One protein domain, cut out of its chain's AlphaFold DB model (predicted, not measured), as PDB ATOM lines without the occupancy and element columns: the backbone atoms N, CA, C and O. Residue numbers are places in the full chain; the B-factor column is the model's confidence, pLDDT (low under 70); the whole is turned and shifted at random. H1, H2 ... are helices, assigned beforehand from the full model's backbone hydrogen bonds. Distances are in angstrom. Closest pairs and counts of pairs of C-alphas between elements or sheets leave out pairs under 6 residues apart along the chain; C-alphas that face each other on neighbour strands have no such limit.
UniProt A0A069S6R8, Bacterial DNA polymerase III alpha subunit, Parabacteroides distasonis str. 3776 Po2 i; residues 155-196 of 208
ATOM      1  N   GLU A 155      25.390 -42.059   2.016       86.56
ATOM      2  CA  GLU A 155      25.741 -42.753   3.246       86.56
ATOM      3  C   GLU A 155      27.228 -43.111   3.254       86.56
ATOM      4  O   GLU A 155      27.894 -42.892   4.261       86.56
ATOM      5  N   LEU A 156      27.793 -43.531   2.116       87.00
ATOM      6  CA  LEU A 156      29.233 -43.792   2.000       87.00
ATOM      7  C   LEU A 156      30.062 -42.517   2.194       87.00
ATOM      8  O   LEU A 156      31.088 -42.536   2.870       87.00
ATOM      9  N   THR A 157      29.589 -41.384   1.665       87.44
ATOM     10  CA  THR A 157      30.250 -40.086   1.882       87.44
ATOM     11  C   THR A 157      30.177 -39.670   3.352       87.44
ATOM     12  O   THR A 157      31.149 -39.145   3.894       87.44
ATOM     13  N   LYS A 158      29.038 -39.910   4.012       89.81
ATOM     14  CA  LYS A 158      28.866 -39.645   5.445       89.81
ATOM     15  C   LYS A 158      29.812 -40.510   6.278       89.81
ATOM     16  O   LYS A 158      30.516 -39.966   7.118       89.81
ATOM     17  N   LEU A 159      29.881 -41.813   6.001       90.56
ATOM     18  CA  LEU A 159      30.792 -42.739   6.676       90.56
ATOM     19  C   LEU A 159      32.250 -42.301   6.523       90.56
ATOM     20  O   LEU A 159      32.952 -42.207   7.527       90.56
ATOM     21  N   GLN A 160      32.687 -41.977   5.301       90.94
ATOM     22  CA  GLN A 160      34.048 -41.498   5.046       90.94
ATOM     23  C   GLN A 160      34.366 -40.249   5.876       90.94
ATOM     24  O   GLN A 160      35.361 -40.239   6.594       90.94
ATOM     25  N   LYS A 161      33.484 -39.241   5.863       92.44
ATOM     26  CA  LYS A 161      33.657 -38.017   6.663       92.44
ATOM     27  C   LYS A 161      33.707 -38.298   8.165       92.44
ATOM     28  O   LYS A 161      34.530 -37.712   8.859       92.44
ATOM     29  N   THR A 162      32.849 -39.186   8.668       92.44
ATOM     30  CA  THR A 162      32.867 -39.595  10.080       92.44
ATOM     31  C   THR A 162      34.203 -40.233  10.441       92.44
ATOM     32  O   THR A 162      34.794 -39.868  11.452       92.44
ATOM     33  N   ARG A 163      34.718 -41.139   9.604       93.00
ATOM     34  CA  ARG A 163      36.023 -41.768   9.822       93.00
ATOM     35  C   ARG A 163      37.155 -40.740   9.800       93.00
ATOM     36  O   ARG A 163      37.991 -40.760  10.695       93.00
ATOM     37  N   ASP A 164      37.159 -39.822   8.837       93.88
ATOM     38  CA  ASP A 164      38.187 -38.778   8.741       93.88
ATOM     39  C   ASP A 164      38.205 -37.883   9.994       93.88
ATOM     40  O   ASP A 164      39.275 -37.534  10.493       93.88
ATOM     41  N   LEU A 165      37.030 -37.566  10.551       95.12
ATOM     42  CA  LEU A 165      36.909 -36.851  11.825       95.12
ATOM     43  C   LEU A 165      37.430 -37.680  13.002       95.12
ATOM     44  O   LEU A 165      38.166 -37.153  13.828       95.12
ATOM     45  N   VAL A 166      37.091 -38.967  13.076       94.12
ATOM     46  CA  VAL A 166      37.563 -39.848  14.157       94.12
ATOM     47  C   VAL A 166      39.088 -39.966  14.149       94.12
ATOM     48  O   VAL A 166      39.718 -39.815  15.194       94.12
ATOM     49  N   VAL A 167      39.691 -40.155  12.972       95.00
ATOM     50  CA  VAL A 167      41.151 -40.186  12.800       95.00
ATOM     51  C   VAL A 167      41.768 -38.858  13.243       95.00
ATOM     52  O   VAL A 167      42.778 -38.849  13.940       95.00
ATOM     53  N   LYS A 168      41.162 -37.729  12.861       95.56
ATOM     54  CA  LYS A 168      41.670 -36.395  13.188       95.56
ATOM     55  C   LYS A 168      41.603 -36.080  14.687       95.56
ATOM     56  O   LYS A 168      42.569 -35.552  15.225       95.56
ATOM     57  N   GLU A 169      40.474 -36.356  15.335       96.44
ATOM     58  CA  GLU A 169      40.219 -35.942  16.723       96.44
ATOM     59  C   GLU A 169      40.760 -36.948  17.750       96.44
ATOM     60  O   GLU A 169      41.221 -36.552  18.819       96.44
ATOM     61  N   TYR A 170      40.739 -38.247  17.431       94.62
ATOM     62  CA  TYR A 170      41.127 -39.313  18.363       94.62
ATOM     63  C   TYR A 170      42.404 -40.056  17.956       94.62
ATOM     64  O   TYR A 170      42.890 -40.883  18.725       94.62
ATOM     65  N   GLY A 171      42.952 -39.798  16.762       93.12
ATOM     66  CA  GLY A 171      44.143 -40.492  16.264       93.12
ATOM     67  C   GLY A 171      43.930 -41.985  15.994       93.12
ATOM     68  O   GLY A 171      44.910 -42.708  15.828       93.12
ATOM     69  N   ASP A 172      42.681 -42.463  15.974       91.25
ATOM     70  CA  ASP A 172      42.359 -43.878  15.773       91.25
ATOM     71  C   ASP A 172      42.612 -44.270  14.305       91.25
ATOM     72  O   ASP A 172      41.933 -43.754  13.413       91.25
ATOM     73  N   PRO A 173      43.566 -45.178  14.017       88.19
ATOM     74  CA  PRO A 173      43.901 -45.569  12.652       88.19
ATOM     75  C   PRO A 173      42.905 -46.565  12.042       88.19
ATOM     76  O   PRO A 173      43.091 -46.944  10.883       88.19
ATOM     77  N   THR A 174      41.875 -46.993  12.788       88.50
ATOM     78  CA  THR A 174      40.899 -48.003  12.356       88.50
ATOM     79  C   THR A 174      40.372 -47.686  10.952       88.50
ATOM     80  O   THR A 174      39.816 -46.616  10.673       88.50
ATOM     81  N   THR A 175      40.543 -48.637  10.038       91.06
ATOM     82  CA  THR A 175      40.032 -48.549   8.672       91.06
ATOM     83  C   THR A 175      38.661 -49.212   8.554       91.06
ATOM     84  O   THR A 175      38.256 -50.016   9.393       91.06
ATOM     85  N   PHE A 176      37.934 -48.919   7.471       90.50
ATOM     86  CA  PHE A 176      36.692 -49.643   7.173       90.50
ATOM     87  C   PHE A 176      36.919 -51.146   6.999       90.50
ATOM     88  O   PHE A 176      36.060 -51.930   7.392       90.50
ATOM     89  N   LEU A 177      38.070 -51.548   6.450       91.31
ATOM     90  CA  LEU A 177      38.415 -52.959   6.310       91.31
ATOM     91  C   LEU A 177      38.557 -53.615   7.686       91.31
ATOM     92  O   LEU A 177      37.962 -54.659   7.915       91.31
ATOM     93  N   ASP A 178      39.234 -52.955   8.629       89.88
ATOM     94  CA  ASP A 178      39.372 -53.466   9.998       89.88
ATOM     95  C   ASP A 178      38.015 -53.648  10.684       89.88
ATOM     96  O   ASP A 178      37.811 -54.633  11.394       89.88
ATOM     97  N   ILE A 179      37.075 -52.721  10.458       90.06
ATOM     98  CA  ILE A 179      35.714 -52.810  11.003       90.06
ATOM     99  C   ILE A 179      34.989 -54.036  10.439       90.06
ATOM    100  O   ILE A 179      34.442 -54.829  11.202       90.06
ATOM    101  N   ILE A 180      35.012 -54.206   9.115       90.50
ATOM    102  CA  ILE A 180      34.307 -55.295   8.427       90.50
ATOM    103  C   ILE A 180      34.933 -56.655   8.752       90.50
ATOM    104  O   ILE A 180      34.222 -57.649   8.841       90.50
ATOM    105  N   THR A 181      36.250 -56.719   8.930       91.38
ATOM    106  CA  THR A 181      36.944 -57.983   9.190       91.38
ATOM    107  C   THR A 181      36.892 -58.387  10.661       91.38
ATOM    108  O   THR A 181      36.753 -59.570  10.944       91.38
ATOM    109  N   ASN A 182      36.986 -57.435  11.597       89.88
ATOM    110  CA  ASN A 182      37.261 -57.754  13.004       89.88
ATOM    111  C   ASN A 182      36.252 -57.188  14.016       89.88
ATOM    112  O   ASN A 182      36.342 -57.530  15.192       89.88
ATOM    113  N   LYS A 183      35.326 -56.300  13.622       86.75
ATOM    114  CA  LYS A 183      34.455 -55.565  14.567       86.75
ATOM    115  C   LYS A 183      32.955 -55.681  14.257       86.75
ATOM    116  O   LYS A 183      32.184 -54.794  14.611       86.75
ATOM    117  N   LEU A 184      32.524 -56.771  13.618       89.06
ATOM    118  CA  LEU A 184      31.100 -57.014  13.322       89.06
ATOM    119  C   LEU A 184      30.275 -57.442  14.549       89.06
ATOM    120  O   LEU A 184      29.053 -57.312  14.539       89.06
ATOM    121  N   GLU A 185      30.931 -57.925  15.606       90.94
ATOM    122  CA  GLU A 185      30.302 -58.417  16.843       90.94
ATOM    123  C   GLU A 185      30.411 -57.412  18.010       90.94
ATOM    124  O   GLU A 185      30.465 -57.792  19.177       90.94
ATOM    125  N   ASP A 186      30.468 -56.106  17.720       90.44
ATOM    126  CA  ASP A 186      30.581 -55.075  18.759       90.44
ATOM    127  C   ASP A 186      29.282 -54.944  19.577       90.44
ATOM    128  O   ASP A 186      28.282 -54.372  19.132       90.44
ATOM    129  N   GLU A 187      29.317 -55.437  20.818       92.88
ATOM    130  CA  GLU A 187      28.203 -55.392  21.771       92.88
ATOM    131  C   GLU A 187      27.655 -53.970  21.986       92.88
ATOM    132  O   GLU A 187      26.442 -53.778  22.124       92.88
ATOM    133  N   LYS A 188      28.515 -52.939  21.975       90.94
ATOM    134  CA  LYS A 188      28.075 -51.546  22.150       90.94
ATOM    135  C   LYS A 188      27.258 -51.076  20.956       90.94
ATOM    136  O   LYS A 188      26.263 -50.378  21.156       90.94
ATOM    137  N   ALA A 189      27.648 -51.468  19.743       89.00
ATOM    138  CA  ALA A 189      26.891 -51.162  18.537       89.00
ATOM    139  C   ALA A 189      25.507 -51.824  18.592       89.00
ATOM    140  O   ALA A 189      24.498 -51.133  18.451       89.00
ATOM    141  N   TYR A 190      25.431 -53.121  18.915       90.25
ATOM    142  CA  TYR A 190      24.149 -53.826  19.049       90.25
ATOM    143  C   TYR A 190      23.256 -53.241  20.142       90.25
ATOM    144  O   TYR A 190      22.047 -53.134  19.955       90.25
ATOM    145  N   LYS A 191      23.822 -52.792  21.265       93.31
ATOM    146  CA  LYS A 191      23.044 -52.154  22.332       93.31
ATOM    147  C   LYS A 191      22.354 -50.868  21.867       93.31
ATOM    148  O   LYS A 191      21.230 -50.606  22.292       93.31
ATOM    149  N   LEU A 192      22.984 -50.076  20.995       90.00
ATOM    150  CA  LEU A 192      22.347 -48.892  20.404       90.00
ATOM    151  C   LEU A 192      21.147 -49.280  19.530       90.00
ATOM    152  O   LEU A 192      20.087 -48.667  19.663       90.00
ATOM    153  N   PHE A 193      21.283 -50.334  18.719       88.44
ATOM    154  CA  PHE A 193      20.182 -50.882  17.920       88.44
ATOM    155  C   PHE A 193      19.028 -51.396  18.788       88.44
ATOM    156  O   PHE A 193      17.883 -51.010  18.565       88.44
ATOM    157  N   THR A 194      19.313 -52.209  19.811       89.38
ATOM    158  CA  THR A 194      18.290 -52.771  20.712       89.38
ATOM    159  C   THR A 194      17.514 -51.688  21.461       89.38
ATOM    160  O   THR A 194      16.329 -51.852  21.734       89.38
ATOM    161  N   ASN A 195      18.157 -50.559  21.764       90.94
ATOM    162  CA  ASN A 195      17.514 -49.425  22.426       90.94
ATOM    163  C   ASN A 195      16.703 -48.526  21.471       90.94
ATOM    164  O   ASN A 195      16.184 -47.502  21.908       90.94
ATOM    165  N   GLY A 196      16.605 -48.868  20.181       88.62
ATOM    166  CA  GLY A 196      15.857 -48.085  19.195       88.62
ATOM    167  C   GLY A 196      16.545 -46.783  18.775       88.62
ATOM    168  O   GLY A 196      15.903 -45.912  18.193       88.62
TER     169      GLY A 196
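This is residues 155 to 196 of the 208 residues of the protein "Bacterial DNA polymerase III alpha subunit" of Parabacteroides distasonis str. 3776 Po2 i (UniProt A0A069S6R8). Picture three helices strung along an open, curved chain like a loose U: the long helix H1 makes one arm, the short H2 sits at the bend, and the short H3 makes the other arm, with a hollow between the arms. No helix packs on another, and residues 177 to 196, which take in most of H2 and the whole of H3, stick out free. The printed part has 42 residues, with three named helices in the order H1, H2, H3 and no named strand; the class is all helix. It is loose, with a radius of gyration of the C-alphas of 11.7 A, and spans 29 by 21 by 20 A.

Find C-alpha 155 at (25.741, -42.753, 3.246); from there H1, residues 155 to 170, runs 21.8 A to C-alpha 170 at (41.127, -39.313, 18.363). Next look at residues 176 to 182 for H2, 10.0 A long. H3 takes residues 187 to 194, 10.3 A long, and ends at C-alpha 194 at (18.290, -52.771, 20.712).

Start from H1, which touches no helix. H1 and H2 are apart, but only just, with a closest C-alpha distance of 8.3 A. H3 is apart from H1, and H2 and H3 are apart too. Residues 177 to 196 stand free, of which 177 to 182 belong to H2 and 187 to 194 to H3. In the backbones of H1, H2 and H3, every O i to N i+4 pair is within hydrogen-bond range.

Look for the two C-alphas farthest apart, those of Lys 168 and Thr 194, at 29.5 A. The links H1 to H2, of 5 residues, and H2 to H3, of 4 residues, are tight. The printed part has no cut. The mean pLDDT of the printed part is 91.0, and no printed residue is under 70.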